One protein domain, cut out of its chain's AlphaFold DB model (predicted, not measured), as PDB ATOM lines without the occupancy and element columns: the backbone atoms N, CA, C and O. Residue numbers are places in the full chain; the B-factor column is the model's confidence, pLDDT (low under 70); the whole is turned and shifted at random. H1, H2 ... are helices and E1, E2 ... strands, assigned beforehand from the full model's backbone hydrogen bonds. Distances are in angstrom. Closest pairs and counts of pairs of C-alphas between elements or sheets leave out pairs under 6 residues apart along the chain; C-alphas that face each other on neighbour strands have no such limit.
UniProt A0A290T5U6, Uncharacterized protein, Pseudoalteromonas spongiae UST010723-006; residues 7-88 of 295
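What this domain is: This is residues 7 to 88 of the 295 residues of an uncharacterized protein of Pseudoalteromonas spongiae UST010723-006 (UniProt A0A290T5U6). A small sheet of three strands, E4, E1 and E5, has helix H2 over one face, running along its strands, while a separate two-stranded hairpin, E2 and E3, lies off to one side. The short helix H1 follows the end of E4, and residues 54 to 60, at the end of H1 and in the link after it, stick out before the chain returns to E5. The printed part has 82 residues with two named helices and five named strands, in the order E1 E2 E3 E4 H1 E5 H2, and its class is mixed, helices and strands. The three-stranded sheet, in the order E4, E1, E5, is mixed, and the hairpin is antiparallel. The whole is only just loose, close to compact, with a radius of gyration of the C-alphas of 14.3 A and spans of 40 by 36 by 30 A.

How they stand to each other: Begin at E1, residues 7 to 10, the inner strand of the larger sheet. Beside it runs E5, residues 65 to 69, parallel at 28 degrees, with N 10 and O 68 2.9 A apart, within hydrogen-bond range. E4, residues 41 to 45, is antiparallel to E1 at 159 degrees; look for N 42 and O 9, 2.8 A apart. H2, residues 73 to 83, is on this sheet at a height over the sheet of 9.0 A, over E1, and runs along the strands, at 9 degrees to E1 on the local plane. Its closest C-alphas to E4 are those of Phe 80 and Val 44, 5.5 A apart. H1, residues 47 to 55, is not on the sheet, and it is apart from H2. Farther out, E2, residues 15 to 19, and E3, residues 22 to 29, form an antiparallel hairpin at 138 degrees, with N 17 and O 27 2.8 A apart. In H1 and H2 every O i to N i+4 pair is within hydrogen-bond range.

Where its parts are: Find C-alpha 7 at (39.856, 0.330, 22.743), where E1 begins its 9.8 A. E2 covers 12.8 A, and E3, 16.7 A long, bends by 64 degrees at residue 25. E4 is 12.0 A long, H1 12.4 A and E5 12.8 A. H2 runs 15.4 A from C-alpha 73 at (30.539, 12.457, 24.525) to C-alpha 83 at (36.953, 1.756, 15.542).

The domain as a whole: The C-alphas farthest apart are those of Asp 20 and Pro 88, at 41.0 A. The printed part has no cut. The link from E3 to E4, 11 residues, is long. Mean pLDDT of the printed part is 82.4; look for values under 70 at residues 35 to 36, 81 and 83 to 88.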
ATOM      1  N   VAL A   7      39.957  -1.114  22.953       87.62
ATOM      2  CA  VAL A   7      39.856   0.330  22.743       87.62
ATOM      3  C   VAL A   7      39.053   0.946  23.874       87.62
ATOM      4  O   VAL A   7      37.924   0.523  24.123       87.62
ATOM      5  N   ILE A   8      39.643   1.914  24.575       90.31
ATOM      6  CA  ILE A   8      39.046   2.538  25.760       90.31
ATOM      7  C   ILE A   8      39.046   4.059  25.601       90.31
ATOM      8  O   ILE A   8      40.075   4.657  25.298       90.31
ATOM      9  N   ALA A   9      37.890   4.672  25.833       89.25
ATOM     10  CA  ALA A   9      37.751   6.114  25.967       89.25
ATOM     11  C   ALA A   9      37.809   6.470  27.453       89.25
ATOM     12  O   ALA A   9      36.909   6.085  28.199       89.25
ATOM     13  N   PHE A  10      38.855   7.157  27.895       91.25
ATOM     14  CA  PHE A  10      38.969   7.654  29.266       91.25
ATOM     15  C   PHE A  10      38.468   9.095  29.373       91.25
ATOM     16  O   PHE A  10      38.537   9.847  28.406       91.25
ATOM     17  N   ASN A  11      38.006   9.489  30.556       88.81
ATOM     18  CA  ASN A  11      37.754  10.888  30.898       88.81
ATOM     19  C   ASN A  11      39.026  11.548  31.471       88.81
ATOM     20  O   ASN A  11      40.039  10.882  31.716       88.81
ATOM     21  N   SER A  12      38.982  12.856  31.717       89.00
ATOM     22  CA  SER A  12      40.127  13.658  32.181       89.00
ATOM     23  C   SER A  12      40.651  13.315  33.581       89.00
ATOM     24  O   SER A  12      41.680  13.854  34.003       89.00
ATOM     25  N   SER A  13      40.004  12.394  34.307       89.19
ATOM     26  CA  SER A  13      40.542  11.865  35.566       89.19
ATOM     27  C   SER A  13      41.772  10.971  35.356       89.19
ATOM     28  O   SER A  13      42.607  10.856  36.256       89.19
ATOM     29  N   VAL A  14      41.922  10.379  34.166       92.00
ATOM     30  CA  VAL A  14      43.071   9.548  33.789       92.00
ATOM     31  C   VAL A  14      44.202  10.423  33.263       92.00
ATOM     32  O   VAL A  14      43.983  11.306  32.435       92.00
ATOM     33  N   LYS A  15      45.434  10.173  33.719       91.75
ATOM     34  CA  LYS A  15      46.602  10.992  33.351       91.75
ATOM     35  C   LYS A  15      47.745  10.145  32.823       91.75
ATOM     36  O   LYS A  15      48.120   9.151  33.435       91.75
ATOM     37  N   PHE A  16      48.331  10.577  31.711       92.00
ATOM     38  CA  PHE A  16      49.577  10.011  31.208       92.00
ATOM     39  C   PHE A  16      50.772  10.679  31.892       92.00
ATOM     40  O   PHE A  16      50.913  11.903  31.855       92.00
ATOM     41  N   VAL A  17      51.624   9.868  32.509       93.81
ATOM     42  CA  VAL A  17      52.864  10.276  33.162       93.81
ATOM     43  C   VAL A  17      54.026   9.806  32.284       93.81
ATOM     44  O   VAL A  17      54.311   8.609  32.248       93.81
ATOM     45  N   PRO A  18      54.682  10.708  31.533       92.00
ATOM     46  CA  PRO A  18      55.806  10.336  30.684       92.00
ATOM     47  C   PRO A  18      57.000   9.870  31.524       92.00
ATOM     48  O   PRO A  18      57.236  10.377  32.618       92.00
ATOM     49  N   SER A  19      57.784   8.942  30.982       92.44
ATOM     50  CA  SER A  19      59.068   8.541  31.556       92.44
ATOM     51  C   SER A  19      60.109   9.651  31.394       92.44
ATOM     52  O   SER A  19      60.084  10.404  30.415       92.44
ATOM     53  N   ASP A  20      61.084   9.695  32.302       88.00
ATOM     54  CA  ASP A  20      62.147  10.709  32.311       88.00
ATOM     55  C   ASP A  20      62.952  10.773  31.001       88.00
ATOM     56  O   ASP A  20      63.503  11.814  30.642       88.00
ATOM     57  N   HIS A  21      63.018   9.662  30.263       86.00
ATOM     58  CA  HIS A  21      63.837   9.529  29.059       86.00
ATOM     59  C   HIS A  21      63.061   9.712  27.750       86.00
ATOM     60  O   HIS A  21      63.679   9.932  26.708       86.00
ATOM     61  N   ASN A  22      61.725   9.630  27.765       84.94
ATOM     62  CA  ASN A  22      60.917   9.767  26.557       84.94
ATOM     63  C   ASN A  22      59.511  10.303  26.863       84.94
ATOM     64  O   ASN A  22      58.711   9.642  27.514       84.94
ATOM     65  N   LYS A  23      59.170  11.463  26.289       84.12
ATOM     66  CA  LYS A  23      57.853  12.101  26.451       84.12
ATOM     67  C   LYS A  23      56.691  11.343  25.794       84.12
ATOM     68  O   LYS A  23      55.547  11.651  26.104       84.12
ATOM     69  N   SER A  24      56.957  10.391  24.895       84.81
ATOM     70  CA  SER A  24      55.933   9.550  24.254       84.81
ATOM     71  C   SER A  24      55.800   8.152  24.866       84.81
ATOM     72  O   SER A  24      54.965   7.372  24.415       84.81
ATOM     73  N   PHE A  25      56.597   7.827  25.888       91.31
ATOM     74  CA  PHE A  25      56.557   6.545  26.588       91.31
ATOM     75  C   PHE A  25      56.458   6.782  28.091       91.31
ATOM     76  O   PHE A  25      57.181   7.614  28.627       91.31
ATOM     77  N   GLY A  26      55.581   6.067  28.781       92.62
ATOM     78  CA  GLY A  26      55.316   6.316  30.189       92.62
ATOM     79  C   GLY A  26      54.177   5.461  30.712       92.62
ATOM     80  O   GLY A  26      53.770   4.491  30.072       92.62
ATOM     81  N   GLU A  27      53.658   5.847  31.867       93.12
ATOM     82  CA  GLU A  27      52.611   5.126  32.576       93.12
ATOM     83  C   GLU A  27      51.290   5.888  32.516       93.12
ATOM     84  O   GLU A  27      51.249   7.118  32.522       93.12
ATOM     85  N   LEU A  28      50.186   5.151  32.453       91.69
ATOM     86  CA  LEU A  28      48.850   5.724  32.527       91.69
ATOM     87  C   LEU A  28      48.307   5.522  33.942       91.69
ATOM     88  O   LEU A  28      48.100   4.390  34.375       91.69
ATOM     89  N   VAL A  29      48.063   6.617  34.656       93.31
ATOM     90  CA  VAL A  29      47.491   6.595  36.003       93.31
ATOM     91  C   VAL A  29      45.975   6.619  35.882       93.31
ATOM     92  O   VAL A  29      45.389   7.638  35.507       93.31
ATOM     93  N   ILE A  30      45.350   5.483  36.187       92.12
ATOM     94  CA  ILE A  30      43.898   5.302  36.162       92.12
ATOM     95  C   ILE A  30      43.408   5.262  37.616       92.12
ATOM     96  O   ILE A  30      43.822   4.367  38.356       92.12
ATOM     97  N   PRO A  31      42.551   6.200  38.055       89.12
ATOM     98  CA  PRO A  31      42.028   6.179  39.412       89.12
ATOM     99  C   PRO A  31      41.101   4.974  39.605       89.12
ATOM    100  O   PRO A  31      40.241   4.690  38.768       89.12
ATOM    101  N   ILE A  32      41.273   4.265  40.721       83.88
ATOM    102  CA  ILE A  32      40.342   3.216  41.139       83.88
ATOM    103  C   ILE A  32      39.172   3.912  41.828       83.88
ATOM    104  O   ILE A  32      39.364   4.643  42.796       83.88
ATOM    105  N   ILE A  33      37.977   3.705  41.291       82.56
ATOM    106  CA  ILE A  33      36.737   4.273  41.812       82.56
ATOM    107  C   ILE A  33      35.973   3.152  42.521       82.56
ATOM    108  O   ILE A  33      35.784   2.078  41.945       82.56
ATOM    109  N   GLU A  34      35.560   3.395  43.766       74.62
ATOM    110  CA  GLU A  34      34.748   2.475  44.571       74.62
ATOM    111  C   GLU A  34      33.269   2.902  44.556       74.62
ATOM    112  O   GLU A  34      32.959   4.089  44.522       74.62
ATOM    113  N   GLY A  35      32.340   1.941  44.609       69.00
ATOM    114  CA  GLY A  35      30.898   2.222  44.686       69.00
ATOM    115  C   GLY A  35      30.230   2.568  43.346       69.00
ATOM    116  O   GLY A  35      30.586   2.007  42.310       69.00
ATOM    117  N   ASP A  36      29.223   3.450  43.395       69.50
ATOM    118  CA  ASP A  36      28.352   3.839  42.264       69.50
ATOM    119  C   ASP A  36      28.880   5.038  41.446       69.50
ATOM    120  O   ASP A  36      28.206   5.533  40.539       69.50
ATOM    121  N   ASP A  37      30.088   5.518  41.744       74.62
ATOM    122  CA  ASP A  37      30.695   6.634  41.022       74.62
ATOM    123  C   ASP A  37      31.017   6.264  39.557       74.62
ATOM    124  O   ASP A  37      31.336   5.121  39.207       74.62
ATOM    125  N   SER A  38      30.941   7.260  38.665       77.38
ATOM    126  CA  SER A  38      31.161   7.057  37.228       77.38
ATOM    127  C   SER A  38      32.574   6.548  36.956       77.38
ATOM    128  O   SER A  38      33.548   7.256  37.204       77.38
ATOM    129  N   LYS A  39      32.684   5.360  36.348       86.62
ATOM    130  CA  LYS A  39      33.971   4.777  35.944       86.62
ATOM    131  C   LYS A  39      34.784   5.745  35.070       86.62
ATOM    132  O   LYS A  39      34.202   6.465  34.255       86.62
ATOM    133  N   PRO A  40      36.125   5.725  35.173       88.00
ATOM    134  CA  PRO A  40      36.984   6.698  34.502       88.00
ATOM    135  C   PRO A  40      37.127   6.443  32.996       88.00
ATOM    136  O   PRO A  40      37.737   7.246  32.297       88.00
ATOM    137  N   GLY A  41      36.592   5.333  32.479       88.00
ATOM    138  CA  GLY A  41      36.599   5.052  31.052       88.00
ATOM    139  C   GLY A  41      35.548   4.047  30.599       88.00
ATOM    140  O   GLY A  41      35.057   3.222  31.373       88.00
ATOM    141  N   LEU A  42      35.233   4.126  29.310       86.88
ATOM    142  CA  LEU A  42      34.267   3.304  28.596       86.88
ATOM    143  C   LEU A  42      34.991   2.409  27.585       86.88
ATOM    144  O   LEU A  42      35.812   2.878  26.796       86.88
ATOM    145  N   ILE A  43      34.663   1.116  27.571       87.19
ATOM    146  CA  ILE A  43      35.193   0.179  26.571       87.19
ATOM    147  C   ILE A  43      34.443   0.386  25.249       87.19
ATOM    148  O   ILE A  43      33.276   0.008  25.117       87.19
ATOM    149  N   VAL A  44      35.147   0.957  24.274       81.06
ATOM    150  CA  VAL A  44      34.665   1.291  22.926       81.06
ATOM    151  C   VAL A  44      34.681   0.064  22.007       81.06
ATOM    152  O   VAL A  44      33.750  -0.151  21.232       81.06
ATOM    153  N   ASP A  45      35.719  -0.769  22.117       81.94
ATOM    154  CA  ASP A  45      35.813  -2.076  21.459       81.94
ATOM    155  C   ASP A  45      36.520  -3.086  22.371       81.94
ATOM    156  O   ASP A  45      37.406  -2.760  23.162       81.94
ATOM    157  N   GLY A  46      36.125  -4.350  22.233       84.19
ATOM    158  CA  GLY A  46      36.699  -5.468  22.967       84.19
ATOM    159  C   GLY A  46      35.917  -5.885  24.203       84.19
ATOM    160  O   GLY A  46      36.457  -6.612  25.024       84.19
ATOM    161  N   GLN A  47      34.635  -5.527  24.302       86.19
ATOM    162  CA  GLN A  47      33.755  -5.912  25.417       86.19
ATOM    163  C   GLN A  47      33.751  -7.426  25.684       86.19
ATOM    164  O   GLN A  47      33.931  -7.849  26.821       86.19
ATOM    165  N   GLN A  48      33.651  -8.253  24.637       82.12
ATOM    166  CA  GLN A  48      33.711  -9.717  24.770       82.12
ATOM    167  C   GLN A  48      35.083 -10.209  25.265       82.12
ATOM    168  O   GLN A  48      35.168 -11.169  26.021       82.12
ATOM    169  N   ARG A  49      36.173  -9.529  24.880       86.50
ATOM    170  CA  ARG A  49      37.536  -9.845  25.343       86.50
ATOM    171  C   ARG A  49      37.733  -9.429  26.799       86.50
ATOM    172  O   ARG A  49      38.313 -10.183  27.567       86.50
ATOM    173  N   ALA A  50      37.226  -8.260  27.180       87.88
ATOM    174  CA  ALA A  50      37.233  -7.793  28.561       87.88
ATOM    175  C   ALA A  50      36.407  -8.713  29.474       87.88
ATOM    176  O   ALA A  50      36.862  -9.051  30.562       87.88
ATOM    177  N   ALA A  51      35.244  -9.181  29.010       85.88
ATOM    178  CA  ALA A  51      34.437 -10.168  29.724       85.88
ATOM    179  C   ALA A  51      35.178 -11.505  29.885       85.88
ATOM    180  O   ALA A  51      35.267 -12.012  30.997       85.88
ATOM    181  N   ALA A  52      35.789 -12.020  28.813       84.12
ATOM    182  CA  ALA A  52      36.570 -13.255  28.869       84.12
ATOM    183  C   ALA A  52      37.781 -13.156  29.814       84.12
ATOM    184  O   ALA A  52      38.077 -14.113  30.514       84.12
ATOM    185  N   MET A  53      38.467 -12.006  29.872       85.25
ATOM    186  CA  MET A  53      39.552 -11.788  30.842       85.25
ATOM    187  C   MET A  53      39.051 -11.755  32.285       85.25
ATOM    188  O   MET A  53      39.743 -12.242  33.165       85.25
ATOM    189  N   ARG A  54      37.862 -11.193  32.527       83.31
ATOM    190  CA  ARG A  54      37.236 -11.186  33.857       83.31
ATOM    191  C   ARG A  54      36.847 -12.594  34.319       83.31
ATOM    192  O   ARG A  54      36.836 -12.853  35.513       83.31
ATOM    193  N   GLU A  55      36.475 -13.464  33.386       85.38
ATOM    194  CA  GLU A  55      36.089 -14.855  33.663       85.38
ATOM    195  C   GLU A  55      37.279 -15.821  33.672       85.38
ATOM    196  O   GLU A  55      37.151 -16.951  34.140       85.38
ATOM    197  N   ALA A  56      38.431 -15.399  33.151       83.56
ATOM    198  CA  ALA A  56      39.643 -16.191  33.189       83.56
ATOM    199  C   ALA A  56      40.204 -16.209  34.618       83.56
ATOM    200  O   ALA A  56      40.443 -15.160  35.209       83.56
ATOM    201  N   ASP A  57      40.448 -17.407  35.146       81.56
ATOM    202  CA  ASP A  57      41.078 -17.624  36.453       81.56
ATOM    203  C   ASP A  57      42.598 -17.384  36.356       81.56
ATOM    204  O   ASP A  57      43.405 -18.314  36.345       81.56
ATOM    205  N   ILE A  58      42.981 -16.123  36.130       85.00
ATOM    206  CA  ILE A  58      44.369 -15.677  35.964       85.00
ATOM    207  C   ILE A  58      44.625 -14.403  36.776       85.00
ATOM    208  O   ILE A  58      43.897 -13.422  36.650       85.00
ATOM    209  N   ASP A  59      45.708 -14.392  37.559       82.62
ATOM    210  CA  ASP A  59      46.056 -13.255  38.428       82.62
ATOM    211  C   ASP A  59      46.477 -12.004  37.643       82.62
ATOM    212  O   ASP A  59      46.239 -10.871  38.062       82.62
ATOM    213  N   SER A  60      47.146 -12.188  36.500       84.50
ATOM    214  CA  SER A  60      47.573 -11.081  35.645       84.50
ATOM    215  C   SER A  60      47.631 -11.481  34.175       84.50
ATOM    216  O   SER A  60      47.991 -12.603  33.816       84.50
ATOM    217  N   PHE A  61      47.280 -10.535  33.305       84.31
ATOM    218  CA  PHE A  61      47.328 -10.711  31.860       84.31
ATOM    219  C   PHE A  61      47.738  -9.407  31.178       84.31
ATOM    220  O   PHE A  61      47.136  -8.359  31.404       84.31
ATOM    221  N   GLN A  62      48.745  -9.470  30.307       86.31
ATOM    222  CA  GLN A  62      49.145  -8.321  29.498       86.31
ATOM    223  C   GLN A  62      48.210  -8.183  28.294       86.31
ATOM    224  O   GLN A  62      48.234  -9.001  27.372       86.31
ATOM    225  N   MET A  63      47.393  -7.132  28.298       84.88
ATOM    226  CA  MET A  63      46.481  -6.801  27.209       84.88
ATOM    227  C   MET A  63      46.955  -5.523  26.507       84.88
ATOM    228  O   MET A  63      47.067  -4.490  27.167       84.88
ATOM    229  N   PRO A  64      47.200  -5.539  25.184       88.62
ATOM    230  CA  PRO A  64      47.389  -4.300  24.448       88.62
ATOM    231  C   PRO A  64      46.113  -3.448  24.518       88.62
ATOM    232  O   PRO A  64      45.006  -3.940  24.292       88.62
ATOM    233  N   VAL A  65      46.270  -2.159  24.812       88.56
ATOM    234  CA  VAL A  65      45.172  -1.189  24.872       88.56
ATOM    235  C   VAL A  65      45.519  -0.000  23.986       88.56
ATOM    236  O   VAL A  65      46.612   0.552  24.074       88.56
ATOM    237  N   SER A  66      44.581   0.396  23.133       88.50
ATOM    238  CA  SER A  66      44.575   1.697  22.474       88.50
ATOM    239  C   SER A  66      43.591   2.585  23.225       88.50
ATOM    240  O   SER A  66      42.438   2.204  23.420       88.50
ATOM    241  N   ALA A  67      44.040   3.738  23.701       88.94
ATOM    242  CA  ALA A  67      43.197   4.616  24.493       88.94
ATOM    243  C   ALA A  67      43.350   6.072  24.075       88.94
ATOM    244  O   ALA A  67      44.402   6.489  23.591       88.94
ATOM    245  N   PHE A  68      42.286   6.830  24.299       87.88
ATOM    246  CA  PHE A  68      42.247   8.278  24.153       87.88
ATOM    247  C   PHE A  68      41.530   8.874  25.365       87.88
ATOM    248  O   PHE A  68      40.728   8.193  26.009       87.88
ATOM    249  N   ILE A  69      41.857  10.119  25.698       88.50
ATOM    250  CA  ILE A  69      41.279  10.837  26.836       88.50
ATOM    251  C   ILE A  69      40.409  11.958  26.281       88.50
ATOM    252  O   ILE A  69      40.920  12.828  25.579       88.50
ATOM    253  N   THR A  70      39.116  11.929  26.589       84.31
ATOM    254  CA  THR A  70      38.167  12.980  26.226       84.31
ATOM    255  C   THR A  70      36.968  12.987  27.172       84.31
ATOM    256  O   THR A  70      36.404  11.940  27.505       84.31
ATOM    257  N   ASP A  71      36.561  14.185  27.583       83.31
ATOM    258  CA  ASP A  71      35.309  14.407  28.316       83.31
ATOM    259  C   ASP A  71      34.126  14.643  27.362       83.31
ATOM    260  O   ASP A  71      32.977  14.738  27.798       83.31
ATOM    261  N   ASP A  72      34.389  14.725  26.054       82.38
ATOM    262  CA  ASP A  72      33.371  14.985  25.052       82.38
ATOM    263  C   ASP A  72      32.682  13.690  24.596       82.38
ATOM    264  O   ASP A  72      33.240  12.847  23.887       82.38
ATOM    265  N   SER A  73      31.406  13.557  24.962       75.12
ATOM    266  CA  SER A  73      30.539  12.457  24.525       75.12
ATOM    267  C   SER A  73      30.414  12.332  22.998       75.12
ATOM    268  O   SER A  73      30.069  11.260  22.494       75.12
ATOM    269  N   GLN A  74      30.630  13.417  22.251       72.50
ATOM    270  CA  GLN A  74      30.611  13.418  20.794       72.50
ATOM    271  C   GLN A  74      31.858  12.719  20.249       72.50
ATOM    272  O   GLN A  74      31.727  11.749  19.505       72.50
ATOM    273  N   GLU A  75      33.048  13.113  20.700       73.19
ATOM    274  CA  GLU A  75      34.312  12.471  20.323       73.19
ATOM    275  C   GLU A  75      34.324  10.970  20.682       73.19
ATOM    276  O   GLU A  75      34.759  10.133  19.886       73.19
ATOM    277  N   GLN A  76      33.743  10.590  21.828       73.06
ATOM    278  CA  GLN A  76      33.568   9.181  22.209       73.06
ATOM    279  C   GLN A  76      32.698   8.399  21.209       73.06
ATOM    280  O   GLN A  76      33.059   7.289  20.803       73.06
ATOM    281  N   ARG A  77      31.558   8.970  20.789       74.06
ATOM    282  CA  ARG A  77      30.653   8.366  19.793       74.06
ATOM    283  C   ARG A  77      31.315   8.245  18.421       74.06
ATOM    284  O   ARG A  77      31.159   7.226  17.749       74.06
ATOM    285  N   GLU A  78      32.081   9.251  18.020       76.69
ATOM    286  CA  GLU A  78      32.815   9.264  16.756       76.69
ATOM    287  C   GLU A  78      33.874   8.154  16.708       76.69
ATOM    288  O   GLU A  78      33.889   7.352  15.769       76.69
ATOM    289  N   GLN A  79      34.699   8.029  17.752       72.38
ATOM    290  CA  GLN A  79      35.681   6.945  17.856       72.38
ATOM    291  C   GLN A  79      35.011   5.569  17.919       72.38
ATOM    292  O   GLN A  79      35.503   4.624  17.302       72.38
ATOM    293  N   PHE A  80      33.853   5.446  18.575       75.06
ATOM    294  CA  PHE A  80      33.069   4.211  18.561       75.06
ATOM    295  C   PHE A  80      32.674   3.781  17.147       75.06
ATOM    296  O   PHE A  80      32.857   2.612  16.792       75.06
ATOM    297  N   ILE A  81      32.196   4.716  16.321       68.88
ATOM    298  CA  ILE A  81      31.858   4.445  14.919       68.88
ATOM    299  C   ILE A  81      33.114   4.108  14.108       68.88
ATOM    300  O   ILE A  81      33.087   3.165  13.319       68.88
ATOM    301  N   LEU A  82      34.212   4.851  14.284       71.38
ATOM    302  CA  LEU A  82      35.445   4.670  13.512       71.38
ATOM    303  C   LEU A  82      36.136   3.339  13.820       71.38
ATOM    304  O   LEU A  82      36.459   2.587  12.901       71.38
ATOM    305  N   VAL A  83      36.311   3.003  15.097       68.94
ATOM    306  CA  VAL A  83      36.953   1.756  15.542       68.94
ATOM    307  C   VAL A  83      36.147   0.545  15.070       68.94
ATOM    308  O   VAL A  83      36.697  -0.392  14.488       68.94
ATOM    309  N   ASN A  84      34.821   0.606  15.218       60.44
ATOM    310  CA  ASN A  84      33.911  -0.441  14.769       60.44
ATOM    311  C   ASN A  84      33.443  -0.261  13.307       60.44
ATOM    312  O   ASN A  84      32.476  -0.878  12.869       60.44
ATOM    313  N   SER A  85      34.123   0.557  12.502       56.72
ATOM    314  CA  SER A  85      33.886   0.576  11.050       56.72
ATOM    315  C   SER A  85      34.563  -0.613  10.353       56.72
ATOM    316  O   SER A  85      34.136  -1.030   9.276       56.72
ATOM    317  N   THR A  86      35.583  -1.203  10.994       49.75
ATOM    318  CA  THR A  86      36.366  -2.346  10.485       49.75
ATOM    319  C   THR A  86      35.743  -3.717  10.802       49.75
ATOM    320  O   THR A  86      36.023  -4.692  10.102       49.75
ATOM    321  N   LYS A  87      34.843  -3.801  11.798       53.22
ATOM    322  CA  LYS A  87      33.941  -4.939  12.077       53.22
ATOM    323  C   LYS A  87      32.516  -4.411  12.234       53.22
ATOM    324  O   LYS A  87      32.324  -3.527  13.051       53.22
ATOM    325  N   PRO A  88      31.511  -4.926  11.511       51.62
ATOM    326  CA  PRO A  88      30.284  -4.176  11.271       51.62
ATOM    327  C   PRO A  88      29.463  -3.958  12.550       51.62
ATOM    328  O   PRO A  88      28.813  -4.887  13.030       51.62
TER     329      PRO A  88